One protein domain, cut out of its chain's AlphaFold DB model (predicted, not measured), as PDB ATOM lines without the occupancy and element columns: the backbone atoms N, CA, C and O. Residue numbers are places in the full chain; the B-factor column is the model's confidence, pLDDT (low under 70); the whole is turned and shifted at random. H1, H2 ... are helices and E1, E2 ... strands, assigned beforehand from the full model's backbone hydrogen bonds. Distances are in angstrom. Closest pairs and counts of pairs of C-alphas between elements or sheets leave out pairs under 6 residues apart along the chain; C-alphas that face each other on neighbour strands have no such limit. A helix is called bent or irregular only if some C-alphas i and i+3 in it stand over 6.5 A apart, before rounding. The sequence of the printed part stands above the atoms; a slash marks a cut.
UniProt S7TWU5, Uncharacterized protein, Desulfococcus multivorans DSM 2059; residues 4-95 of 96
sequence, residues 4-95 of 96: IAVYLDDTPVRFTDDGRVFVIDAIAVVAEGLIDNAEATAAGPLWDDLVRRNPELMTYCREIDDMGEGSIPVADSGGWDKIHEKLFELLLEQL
ATOM      1  N   ILE A   4     132.368 102.875 149.557       91.19
ATOM      2  CA  ILE A   4     132.410 101.565 150.204       91.19
ATOM      3  C   ILE A   4     133.591 100.817 149.593       91.19
ATOM      4  O   ILE A   4     133.621 100.613 148.386       91.19
ATOM      5  N   ALA A   5     134.566 100.429 150.411       92.62
ATOM      6  CA  ALA A   5     135.687  99.615 149.956       92.62
ATOM      7  C   ALA A   5     135.339  98.128 150.086       92.62
ATOM      8  O   ALA A   5     134.964  97.667 151.168       92.62
ATOM      9  N   VAL A   6     135.475  97.393 148.988       92.44
ATOM     10  CA  VAL A   6     135.442  95.931 148.949       92.44
ATOM     11  C   VAL A   6     136.860  95.460 148.674       92.44
ATOM     12  O   VAL A   6     137.475  95.907 147.715       92.44
ATOM     13  N   TYR A   7     137.387  94.584 149.518       89.50
ATOM     14  CA  TYR A   7     138.729  94.039 149.338       89.50
ATOM     15  C   TYR A   7     138.641  92.785 148.472       89.50
ATOM     16  O   TYR A   7     137.910  91.850 148.814       89.50
ATOM     17  N   LEU A   8     139.339  92.808 147.339       85.94
ATOM     18  CA  LEU A   8     139.575  91.644 146.495       85.94
ATOM     19  C   LEU A   8     141.019  91.222 146.755       85.94
ATOM     20  O   LEU A   8     141.942  91.973 146.450       85.94
ATOM     21  N   ASP A   9     141.181  90.079 147.418       82.31
ATOM     22  CA  ASP A   9     142.424  89.707 148.099       82.31
ATOM     23  C   ASP A   9     142.881  90.830 149.051       82.31
ATOM     24  O   ASP A   9     142.147  91.163 149.987       82.31
ATOM     25  N   ASP A  10     144.038  91.444 148.804       83.06
ATOM     26  CA  ASP A  10     144.568  92.558 149.601       83.06
ATOM     27  C   ASP A  10     144.381  93.931 148.923       83.06
ATOM     28  O   ASP A  10     144.763  94.963 149.486       83.06
ATOM     29  N   THR A  11     143.730  93.971 147.754       85.50
ATOM     30  CA  THR A  11     143.574  95.189 146.952       85.50
ATOM     31  C   THR A  11     142.164  95.773 147.110       85.50
ATOM     32  O   THR A  11     141.158  95.118 146.811       85.50
ATOM     33  N   PRO A  12     142.036  97.012 147.625       91.19
ATOM     34  CA  PRO A  12     140.738  97.638 147.826       91.19
ATOM     35  C   PRO A  12     140.150  98.144 146.506       91.19
ATOM     36  O   PRO A  12     140.781  98.907 145.781       91.19
ATOM     37  N   VAL A  13     138.884  97.814 146.263       93.44
ATOM     38  CA  VAL A  13     138.062  98.386 145.193       93.44
ATOM     39  C   VAL A  13     136.969  99.244 145.804       93.44
ATOM     40  O   VAL A  13     136.109  98.747 146.542       93.44
ATOM     41  N   ARG A  14     136.986 100.549 145.520       94.25
ATOM     42  CA  ARG A  14     135.928 101.453 145.973       94.25
ATOM     43  C   ARG A  14     134.709 101.362 145.066       94.25
ATOM     44  O   ARG A  14     134.797 101.299 143.840       94.25
ATOM     45  N   PHE A  15     133.555 101.450 145.708       94.25
ATOM     46  CA  PHE A  15     132.254 101.621 145.087       94.25
ATOM     47  C   PHE A  15     131.570 102.854 145.667       94.25
ATOM     48  O   PHE A  15     131.747 103.192 146.840       94.25
ATOM     49  N   THR A  16     130.769 103.534 144.862       93.19
ATOM     50  CA  THR A  16     129.830 104.543 145.347       93.19
ATOM     51  C   THR A  16     128.698 103.873 146.131       93.19
ATOM     52  O   THR A  16     128.430 102.678 146.003       93.19
ATOM     53  N   ASP A  17     127.992 104.657 146.941       91.00
ATOM     54  CA  ASP A  17     126.798 104.212 147.667       91.00
ATOM     55  C   ASP A  17     125.633 103.811 146.746       91.00
ATOM     56  O   ASP A  17     124.761 103.046 147.155       91.00
ATOM     57  N   ASP A  18     125.647 104.278 145.495       91.81
ATOM     58  CA  ASP A  18     124.718 103.872 144.440       91.81
ATOM     59  C   ASP A  18     125.218 102.712 143.556       91.81
ATOM     60  O   ASP A  18     124.568 102.369 142.568       91.81
ATOM     61  N   GLY A  19     126.323 102.062 143.939       92.69
ATOM     62  CA  GLY A  19     126.775 100.792 143.364       92.69
ATOM     63  C   GLY A  19     127.654 100.901 142.116       92.69
ATOM     64  O   GLY A  19     127.882  99.890 141.456       92.69
ATOM     65  N   ARG A  20     128.160 102.092 141.781       95.88
ATOM     66  CA  ARG A  20     129.149 102.277 140.709       95.88
ATOM     67  C   ARG A  20     130.548 101.981 141.220       95.88
ATOM     68  O   ARG A  20     130.871 102.316 142.353       95.88
ATOM     69  N   VAL A  21     131.384 101.390 140.382       95.94
ATOM     70  CA  VAL A  21     132.777 101.078 140.702       95.94
ATOM     71  C   VAL A  21     133.688 102.243 140.341       95.94
ATOM     72  O   VAL A  21     133.473 102.907 139.328       95.94
ATOM     73  N   PHE A  22     134.713 102.485 141.152       94.75
ATOM     74  CA  PHE A  22     135.807 103.387 140.809       94.75
ATOM     75  C   PHE A  22     136.683 102.703 139.765       94.75
ATOM     76  O   PHE A  22     137.297 101.674 140.038       94.75
ATOM     77  N   VAL A  23     136.713 103.264 138.555       95.56
ATOM     78  CA  VAL A  23     137.303 102.596 137.386       95.56
ATOM     79  C   VAL A  23     138.791 102.325 137.597       95.56
ATOM     80  O   VAL A  23     139.256 101.232 137.297       95.56
ATOM     81  N   ILE A  24     139.519 103.280 138.178       93.44
ATOM     82  CA  ILE A  24     140.959 103.139 138.435       93.44
ATOM     83  C   ILE A  24     141.245 102.001 139.421       93.44
ATOM     84  O   ILE A  24     142.133 101.191 139.174       93.44
ATOM     85  N   ASP A  25     140.465 101.894 140.499       92.81
ATOM     86  CA  ASP A  25     140.634 100.828 141.488       92.81
ATOM     87  C   ASP A  25     140.362  99.447 140.866       92.81
ATOM     88  O   ASP A  25     141.090  98.487 141.110       92.81
ATOM     89  N   ALA A  26     139.330  99.345 140.023       93.44
ATOM     90  CA  ALA A  26     138.996  98.100 139.337       93.44
ATOM     91  C   ALA A  26     140.059  97.701 138.300       93.44
ATOM     92  O   ALA A  26     140.409  96.526 138.201       93.44
ATOM     93  N   ILE A  27     140.614  98.670 137.561       93.00
ATOM     94  CA  ILE A  27     141.741  98.441 136.645       93.00
ATOM     95  C   ILE A  27     142.955  97.915 137.412       93.00
ATOM     96  O   ILE A  27     143.592  96.979 136.938       93.00
ATOM     97  N   ALA A  28     143.259  98.479 138.587       90.00
ATOM     98  CA  ALA A  28     144.390  98.044 139.402       90.00
ATOM     99  C   ALA A  28     144.292  96.553 139.758       90.00
ATOM    100  O   ALA A  28     145.243  95.814 139.522       90.00
ATOM    101  N   VAL A  29     143.121  96.099 140.226       89.44
ATOM    102  CA  VAL A  29     142.896  94.679 140.555       89.44
ATOM    103  C   VAL A  29     143.036  93.777 139.332       89.44
ATOM    104  O   VAL A  29     143.665  92.723 139.405       89.44
ATOM    105  N   VAL A  30     142.452  94.167 138.195       89.00
ATOM    106  CA  VAL A  30     142.530  93.353 136.971       89.00
ATOM    107  C   VAL A  30     143.972  93.258 136.469       89.00
ATOM    108  O   VAL A  30     144.412  92.178 136.083       89.00
ATOM    109  N   ALA A  31     144.713  94.368 136.494       85.94
ATOM    110  CA  ALA A  31     146.105  94.406 136.063       85.94
ATOM    111  C   ALA A  31     147.014  93.566 136.974       85.94
ATOM    112  O   ALA A  31     147.833  92.808 136.462       85.94
ATOM    113  N   GLU A  32     146.833  93.644 138.296       82.75
ATOM    114  CA  GLU A  32     147.571  92.830 139.272       82.75
ATOM    115  C   GLU A  32     147.368  91.324 139.042       82.75
ATOM    116  O   GLU A  32     148.315  90.549 139.133       82.75
ATOM    117  N   GLY A  33     146.154  90.903 138.672       77.25
ATOM    118  CA  GLY A  33     145.855  89.499 138.380       77.25
ATOM    119  C   GLY A  33     146.406  88.972 137.047       77.25
ATOM    120  O   GLY A  33     146.429  87.757 136.844       77.25
ATOM    121  N   LEU A  34     146.815  89.850 136.123       75.69
ATOM    122  CA  LEU A  34     147.236  89.489 134.759       75.69
ATOM    123  C   LEU A  34     148.724  89.735 134.486       75.69
ATOM    124  O   LEU A  34     149.303  89.051 133.643       75.69
ATOM    125  N   ILE A  35     149.343  90.696 135.172       70.31
ATOM    126  CA  ILE A  35     150.740  91.084 134.972       70.31
ATOM    127  C   ILE A  35     151.511  90.851 136.278       70.31
ATOM    128  O   ILE A  35     151.326  91.567 137.262       70.31
ATOM    129  N   ASP A  36     152.438  89.888 136.269       63.25
ATOM    130  CA  ASP A  36     153.345  89.639 137.397       63.25
ATOM    131  C   ASP A  36     154.186  90.898 137.707       63.25
ATOM    132  O   ASP A  36     154.955  91.372 136.868       63.25
ATOM    133  N   ASN A  37     154.103  91.404 138.944       55.06
ATOM    134  CA  ASN A  37     154.705  92.668 139.413       55.06
ATOM    135  C   ASN A  37     154.109  93.958 138.815       55.06
ATOM    136  O   ASN A  37     154.780  94.995 138.844       55.06
ATOM    137  N   ALA A  38     152.876  93.948 138.298       56.06
ATOM    138  CA  ALA A  38     152.177  95.206 138.051       56.06
ATOM    139  C   ALA A  38     151.954  95.934 139.381       56.06
ATOM    140  O   ALA A  38     151.141  95.532 140.209       56.06
ATOM    141  N   GLU A  39     152.694  97.017 139.602       54.88
ATOM    142  CA  GLU A  39     152.406  97.892 140.727       54.88
ATOM    143  C   GLU A  39     151.047  98.578 140.503       54.88
ATOM    144  O   GLU A  39     150.728  98.996 139.385       54.88
ATOM    145  N   ALA A  40     150.279  98.791 141.577       52.81
ATOM    146  CA  ALA A  40     149.040  99.581 141.557       52.81
ATOM    147  C   ALA A  40     149.215 100.974 140.903       52.81
ATOM    148  O   ALA A  40     148.265 101.562 140.384       52.81
ATOM    149  N   THR A  41     150.454 101.477 140.861       54.47
ATOM    150  CA  THR A  41     150.914 102.681 140.156       54.47
ATOM    151  C   THR A  41     150.659 102.668 138.639       54.47
ATOM    152  O   THR A  41     150.673 103.735 138.026       54.47
ATOM    153  N   ALA A  42     150.385 101.513 138.021       69.94
ATOM    154  CA  ALA A  42     150.111 101.391 136.585       69.94
ATOM    155  C   ALA A  42     148.646 101.663 136.186       69.94
ATOM    156  O   ALA A  42     148.380 101.916 135.011       69.94
ATOM    157  N   ALA A  43     147.689 101.663 137.122       88.00
ATOM    158  CA  ALA A  43     146.263 101.732 136.782       88.00
ATOM    159  C   ALA A  43     145.832 103.067 136.145       88.00
ATOM    160  O   ALA A  43     145.043 103.076 135.202       88.00
ATOM    161  N   GLY A  44     146.381 104.190 136.620       89.12
ATOM    162  CA  GLY A  44     146.150 105.512 136.026       89.12
ATOM    163  C   GLY A  44     146.657 105.598 134.579       89.12
ATOM    164  O   GLY A  44     145.858 105.853 133.682       89.12
ATOM    165  N   PRO A  45     147.945 105.302 134.318       89.25
ATOM    166  CA  PRO A  45     148.475 105.237 132.956       89.25
ATOM    167  C   PRO A  45     147.735 104.258 132.031       89.25
ATOM    168  O   PRO A  45     147.544 104.566 130.855       89.25
ATOM    169  N   LEU A  46     147.296 103.099 132.541       90.88
ATOM    170  CA  LEU A  46     146.479 102.150 131.776       90.88
ATOM    171  C   LEU A  46     145.132 102.758 131.382       90.88
ATOM    172  O   LEU A  46     144.722 102.626 130.233       90.88
ATOM    173  N   TRP A  47     144.462 103.450 132.306       93.50
ATOM    174  CA  TRP A  47     143.222 104.161 132.008       93.50
ATOM    175  C   TRP A  47     143.418 105.261 130.961       93.50
ATOM    176  O   TRP A  47     142.653 105.333 129.998       93.50
ATOM    177  N   ASP A  48     144.464 106.076 131.110       92.44
ATOM    178  CA  ASP A  48     144.783 107.136 130.155       92.44
ATOM    179  C   ASP A  48     145.018 106.565 128.749       92.44
ATOM    180  O   ASP A  48     144.518 107.112 127.762       92.44
ATOM    181  N   ASP A  49     145.729 105.436 128.640       92.44
ATOM    182  CA  ASP A  49     145.937 104.764 127.358       92.44
ATOM    183  C   ASP A  49     144.638 104.191 126.782       92.44
ATOM    184  O   ASP A  49     144.350 104.346 125.589       92.44
ATOM    185  N   LEU A  50     143.811 103.597 127.643       94.25
ATOM    186  CA  LEU A  50     142.522 103.030 127.276       94.25
ATOM    187  C   LEU A  50     141.594 104.088 126.668       94.25
ATOM    188  O   LEU A  50     141.044 103.869 125.587       94.25
ATOM    189  N   VAL A  51     141.467 105.246 127.325       94.81
ATOM    190  CA  VAL A  51     140.643 106.378 126.868       94.81
ATOM    191  C   VAL A  51     141.238 107.030 125.627       94.81
ATOM    192  O   VAL A  51     140.506 107.385 124.705       94.81
ATOM    193  N   ARG A  52     142.567 107.159 125.550       95.62
ATOM    194  CA  ARG A  52     143.250 107.700 124.366       95.62
ATOM    195  C   ARG A  52     142.978 106.859 123.118       95.62
ATOM    196  O   ARG A  52     142.845 107.420 122.030       95.62
ATOM    197  N   ARG A  53     142.911 105.533 123.265       95.25
ATOM    198  CA  ARG A  53     142.617 104.583 122.180       95.25
ATOM    199  C   ARG A  53     141.120 104.441 121.899       95.25
ATOM    200  O   ARG A  53     140.758 104.226 120.747       95.25
ATOM    201  N   ASN A  54     140.278 104.580 122.924       96.06
ATOM    202  CA  ASN A  54     138.829 104.372 122.866       96.06
ATOM    203  C   ASN A  54     138.090 105.524 123.587       96.06
ATOM    204  O   ASN A  54     137.584 105.343 124.702       96.06
ATOM    205  N   PRO A  55     138.022 106.738 123.000       95.44
ATOM    206  CA  PRO A  55     137.428 107.904 123.661       95.44
ATOM    207  C   PRO A  55     135.951 107.728 124.044       95.44
ATOM    208  O   PRO A  55     135.456 108.385 124.960       95.44
ATOM    209  N   GLU A  56     135.233 106.832 123.365       95.19
ATOM    210  CA  GLU A  56     133.846 106.474 123.657       95.19
ATOM    211  C   GLU A  56     133.652 105.874 125.053       95.19
ATOM    212  O   GLU A  56     132.547 105.959 125.591       95.19
ATOM    213  N   LEU A  57     134.705 105.337 125.683       95.12
ATOM    214  CA  LEU A  57     134.619 104.771 127.031       95.12
ATOM    215  C   LEU A  57     134.205 105.805 128.081       95.12
ATOM    216  O   LEU A  57     133.529 105.468 129.055       95.12
ATOM    217  N   MET A  58     134.515 107.081 127.842       94.25
ATOM    218  CA  MET A  58     134.078 108.177 128.707       94.25
ATOM    219  C   MET A  58     132.553 108.319 128.748       94.25
ATOM    220  O   MET A  58     132.016 108.780 129.749       94.25
ATOM    221  N   THR A  59     131.831 107.884 127.708       95.19
ATOM    222  CA  THR A  59     130.355 107.929 127.693       95.19
ATOM    223  C   THR A  59     129.717 106.923 128.650       95.19
ATOM    224  O   THR A  59     128.557 107.086 129.027       95.19
ATOM    225  N   TYR A  60     130.477 105.907 129.063       95.25
ATOM    226  CA  TYR A  60     130.060 104.899 130.036       95.25
ATOM    227  C   TYR A  60     130.465 105.250 131.470       95.25
ATOM    228  O   TYR A  60     130.078 104.556 132.411       95.25
ATOM    229  N   CYS A  61     131.234 106.325 131.639       94.94
ATOM    230  CA  CYS A  61     131.679 106.800 132.934       94.94
ATOM    231  C   CYS A  61     130.818 107.972 133.396       94.94
ATOM    232  O   CYS A  61     130.400 108.835 132.624       94.94
ATOM    233  N   ARG A  62     130.603 108.034 134.704       93.62
ATOM    234  CA  ARG A  62     130.241 109.263 135.392       93.62
ATOM    235  C   ARG A  62     131.485 109.804 136.070       93.62
ATOM    236  O   ARG A  62     132.191 109.084 136.761       93.62
ATOM    237  N   GLU A  63     131.690 111.095 135.916       90.69
ATOM    238  CA  GLU A  63     132.715 111.832 136.629       90.69
ATOM    239  C   GLU A  63     132.193 112.280 138.000       90.69
ATOM    240  O   GLU A  63     131.070 112.788 138.124       90.69
ATOM    241  N   ILE A  64     132.983 112.033 139.042       87.69
ATOM    242  CA  ILE A  64     132.697 112.452 140.414       87.69
ATOM    243  C   ILE A  64     133.861 113.273 140.966       87.69
ATOM    244  O   ILE A  64     135.023 112.905 140.819       87.69
ATOM    245  N   ASP A  65     133.536 114.373 141.640       79.50
ATOM    246  CA  ASP A  65     134.536 115.193 142.318       79.50
ATOM    247  C   ASP A  65     134.961 114.514 143.625       79.50
ATOM    248  O   ASP A  65     134.158 114.395 144.561       79.50
ATOM    249  N   ASP A  66     136.228 114.111 143.727       67.12
ATOM    250  CA  ASP A  66     136.790 113.615 144.988       67.12
ATOM    251  C   ASP A  66     137.502 114.738 145.741       67.12
ATOM    252  O   ASP A  66     138.721 114.877 145.713       67.12
ATOM    253  N   MET A  67     136.696 115.613 146.350       60.47
ATOM    254  CA  MET A  67     137.121 116.608 147.348       60.47
ATOM    255  C   MET A  67     138.406 117.403 147.017       60.47
ATOM    256  O   MET A  67     139.118 117.830 147.925       60.47
ATOM    257  N   GLY A  68     138.664 117.681 145.734       54.19
ATOM    258  CA  GLY A  68     139.759 118.542 145.271       54.19
ATOM    259  C   GLY A  68     140.949 117.839 144.608       54.19
ATOM    260  O   GLY A  68     141.840 118.546 144.143       54.19
ATOM    261  N   GLU A  69     140.968 116.505 144.505       56.25
ATOM    262  CA  GLU A  69     142.050 115.761 143.819       56.25
ATOM    263  C   GLU A  69     141.807 115.540 142.318       56.25
ATOM    264  O   GLU A  69     142.704 115.108 141.597       56.25
ATOM    265  N   GLY A  70     140.628 115.914 141.819       65.25
ATOM    266  CA  GLY A  70     140.266 115.816 140.410       65.25
ATOM    267  C   GLY A  70     138.956 115.069 140.193       65.25
ATOM    268  O   GLY A  70     138.271 114.675 141.140       65.25
ATOM    269  N   SER A  71     138.611 114.921 138.917       80.50
ATOM    270  CA  SER A  71     137.455 114.154 138.475       80.50
ATOM    271  C   SER A  71     137.825 112.675 138.407       80.50
ATOM    272  O   SER A  71     138.749 112.302 137.681       80.50
ATOM    273  N   ILE A  72     137.139 111.836 139.183       86.69
ATOM    274  CA  ILE A  72     137.371 110.391 139.204       86.69
ATOM    275  C   ILE A  72     136.285 109.693 138.375       86.69
ATOM    276  O   ILE A  72     135.094 109.910 138.626       86.69
ATOM    277  N   PRO A  73     136.651 108.840 137.403       94.12
ATOM    278  CA  PRO A  73     135.677 108.077 136.636       94.12
ATOM    279  C   PRO A  73     135.099 106.928 137.471       94.12
ATOM    280  O   PRO A  73     135.827 106.090 138.015       94.12
ATOM    281  N   VAL A  74     133.769 106.861 137.528       95.56
ATOM    282  CA  VAL A  74     133.020 105.716 138.054       95.56
ATOM    283  C   VAL A  74     132.105 105.129 136.987       95.56
ATOM    284  O   VAL A  74     131.517 105.863 136.195       95.56
ATOM    285  N   ALA A  75     131.928 103.811 136.988       97.38
ATOM    286  CA  ALA A  75     131.076 103.109 136.030       97.38
ATOM    287  C   ALA A  75     130.042 102.239 136.751       97.38
ATOM    288  O   ALA A  75     130.314 101.691 137.818       97.38
ATOM    289  N   ASP A  76     128.842 102.114 136.187       97.19
ATOM    290  CA  ASP A  76     127.935 101.039 136.594       97.19
ATOM    291  C   ASP A  76     128.378  99.700 135.978       97.19
ATOM    292  O   ASP A  76     129.402  99.624 135.301       97.19
ATOM    293  N   SER A  77     127.621  98.632 136.225       95.62
ATOM    294  CA  SER A  77     127.944  97.302 135.697       95.62
ATOM    295  C   SER A  77     128.033  97.276 134.169       95.62
ATOM    296  O   SER A  77     128.982  96.719 133.629       95.62
ATOM    297  N   GLY A  78     127.101  97.929 133.468       97.25
ATOM    298  CA  GLY A  78     127.113  97.977 132.006       97.25
ATOM    299  C   GLY A  78     128.284  98.788 131.452       97.25
ATOM    300  O   GLY A  78     128.868  98.411 130.436       97.25
ATOM    301  N   GLY A  79     128.654  99.883 132.118       96.94
ATOM    302  CA  GLY A  79     129.830 100.658 131.746       96.94
ATOM    303  C   GLY A  79     131.136  99.918 132.017       96.94
ATOM    304  O   GLY A  79     132.029  99.920 131.170       96.94
ATOM    305  N   TRP A  80     131.222  99.221 133.151       97.12
ATOM    306  CA  TRP A  80     132.368  98.379 133.479       97.12
ATOM    307  C   TRP A  80     132.559  97.251 132.465       97.12
ATOM    308  O   TRP A  80     133.686  97.038 132.040       97.12
ATOM    309  N   ASP A  81     131.493  96.595 131.998       97.06
ATOM    310  CA  ASP A  81     131.605  95.541 130.979       97.06
ATOM    311  C   ASP A  81     132.316  96.039 129.706       97.06
ATOM    312  O   ASP A  81     133.147  95.332 129.135       97.06
ATOM    313  N   LYS A  82     132.042  97.283 129.283       96.94
ATOM    314  CA  LYS A  82     132.693  97.911 128.119       96.94
ATOM    315  C   LYS A  82     134.144  98.282 128.371       96.94
ATOM    316  O   LYS A  82     134.987  98.090 127.498       96.94
ATOM    317  N   ILE A  83     134.433  98.799 129.559       96.69
ATOM    318  CA  ILE A  83     135.796  99.143 129.967       96.69
ATOM    319  C   ILE A  83     136.643  97.874 130.084       96.69
ATOM    320  O   ILE A  83     137.744  97.826 129.546       96.69
ATOM    321  N   HIS A  84     136.115  96.836 130.730       94.31
ATOM    322  CA  HIS A  84     136.786  95.562 130.953       94.31
ATOM    323  C   HIS A  84     137.123  94.844 129.639       94.31
ATOM    324  O   HIS A  84     138.236  94.346 129.500       94.31
ATOM    325  N   GLU A  85     136.218  94.852 128.654       95.12
ATOM    326  CA  GLU A  85     136.476  94.314 127.309       95.12
ATOM    327  C   GLU A  85     137.720  94.959 126.676       95.12
ATOM    328  O   GLU A  85     138.643  94.258 126.259       95.12
ATOM    329  N   LYS A  86     137.799  96.297 126.678       95.50
ATOM    330  CA  LYS A  86     138.947  97.030 126.118       95.50
ATOM    331  C   LYS A  86     140.212  96.908 126.950       95.50
ATOM    332  O   LYS A  86     141.304  96.863 126.389       95.50
ATOM    333  N   LEU A  87     140.077  96.859 128.270       93.94
ATOM    334  CA  LEU A  87     141.208  96.661 129.167       93.94
ATOM    335  C   LEU A  87     141.857  95.303 128.907       93.94
ATOM    336  O   LEU A  87     143.076  95.218 128.821       93.94
ATOM    337  N   PHE A  88     141.052  94.257 128.728       91.19
ATOM    338  CA  PHE A  88     141.559  92.921 128.449       91.19
ATOM    339  C   PHE A  88     142.286  92.851 127.098       91.19
ATOM    340  O   PHE A  88     143.374  92.288 127.032       91.19
ATOM    341  N   GLU A  89     141.742  93.478 126.047       91.88
ATOM    342  CA  GLU A  89     142.436  93.633 124.756       91.88
ATOM    343  C   GLU A  89     143.809  94.309 124.932       91.88
ATOM    344  O   GLU A  89     144.819  93.781 124.472       91.88
ATOM    345  N   LEU A  90     143.859  95.439 125.651       89.75
ATOM    346  CA  LEU A  90     145.092  96.188 125.909       89.75
ATOM    347  C   LEU A  90     146.135  95.361 126.677       89.75
ATOM    348  O   LEU A  90     147.318  95.420 126.355       89.75
ATOM    349  N   LEU A  91     145.713  94.621 127.705       87.56
ATOM    350  CA  LEU A  91     146.614  93.816 128.532       87.56
ATOM    351  C   LEU A  91     147.151  92.598 127.770       87.56
ATOM    352  O   LEU A  91     148.325  92.269 127.912       87.56
ATOM    353  N   LEU A  92     146.331  91.953 126.933       85.88
ATOM    354  CA  LEU A  92     146.781  90.839 126.094       85.88
ATOM    355  C   LEU A  92     147.852  91.268 125.087       85.88
ATOM    356  O   LEU A  92     148.833  90.553 124.916       85.88
ATOM    357  N   GLU A  93     147.706  92.447 124.475       84.62
ATOM    358  CA  GLU A  93     148.722  93.009 123.571       84.62
ATOM    359  C   GLU A  93     150.082  93.230 124.259       84.62
ATOM    360  O   GLU A  93     151.102  93.277 123.581       84.62
ATOM    361  N   GLN A  94     150.123  93.378 125.590       72.75
ATOM    362  CA  GLN A  94     151.371  93.548 126.347       72.75
ATOM    363  C   GLN A  94     152.056  92.220 126.703       72.75
ATOM    364  O   GLN A  94     153.201  92.234 127.158       72.75
ATOM    365  N   LEU A  95     151.365  91.089 126.531       70.12
ATOM    366  CA  LEU A  95     151.896  89.748 126.794       70.12
ATOM    367  C   LEU A  95     152.494  89.079 125.540       70.12
ATOM    368  O   LEU A  95     153.142  88.039 125.675       70.12
TER     369      LEU A  95
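What this domain is: This is residues 4 to 95 of the 96 residues of an uncharacterized protein of Desulfococcus multivorans DSM 2059 (UniProt S7TWU5). H1 is the core: it lies between the hairpin E1-E2 and the longest helix, H4, while H2 crosses it. The second hairpin, E3-E4, meets the first residues of H1 near one end, and H3 packs on the early part of H4. The 92 printed residues run E1, E2, H1, H2, H3, E3, E4, H4, mixed in class, with two antiparallel sheets of two strands. The whole is compact, radius of gyration of the C-alphas 12.6 A, spanning 35 by 31 by 25 A.

Where its parts are: E1, residues 4 to 8, begins at C-alpha 4 (132.410, 101.565, 150.204). E2 is 11 to 15, H1 23 to 34 with 16.7 A, and H2 40 to 53 with 21.0 A. H2 is only just irregular: C-alphas 41 and 44 are 6.9 A apart. H3 is 55 to 60, E3 61 to 65, E4 71 to 75. H4, 77 to 93, measures 24.4 A and ends at C-alpha 93 (148.722, 93.009, 123.571).

How they stand to each other: In the hairpin E1 and E2, N 6 and O 13 are 2.9 A apart. The closest C-alphas of E2 and H1 are Val 13 and Asp 25, 5.1 A. H1 and H2 touch, closest C-alphas Ala 28 and Ala 43, 4.9 A, only just about perpendicular at 72 degrees. H1 and H4 touch, C-alphas of Ala 31 and Leu 91 closest at 7.6 A, a steep tilt of 41 degrees, the same way. H3 touches residues 78 to 83 of H4, C-alphas of Tyr 60 and Gly 79 closest at 4.6 A. In the hairpin E3 and E4, N 62 and O 74 are 2.8 A apart. Residues 21 to 22 pair antiparallel with 74 to 75 of E4. O i to N i+4 pairs are within hydrogen-bond range throughout H1, in 8 of 10 in H2, 12 of 13 in H4 and 0 of 2 in H3, where 3 of 3 O i to N i+3 pairs are.

The domain as a whole: The C-alphas farthest apart, Met 67 and Leu 95, are 36.9 A apart. The printed part has no cut, and no link is long. Mean pLDDT of the printed part is 86.7; residues 36 to 42 and 66 to 70 are under 70.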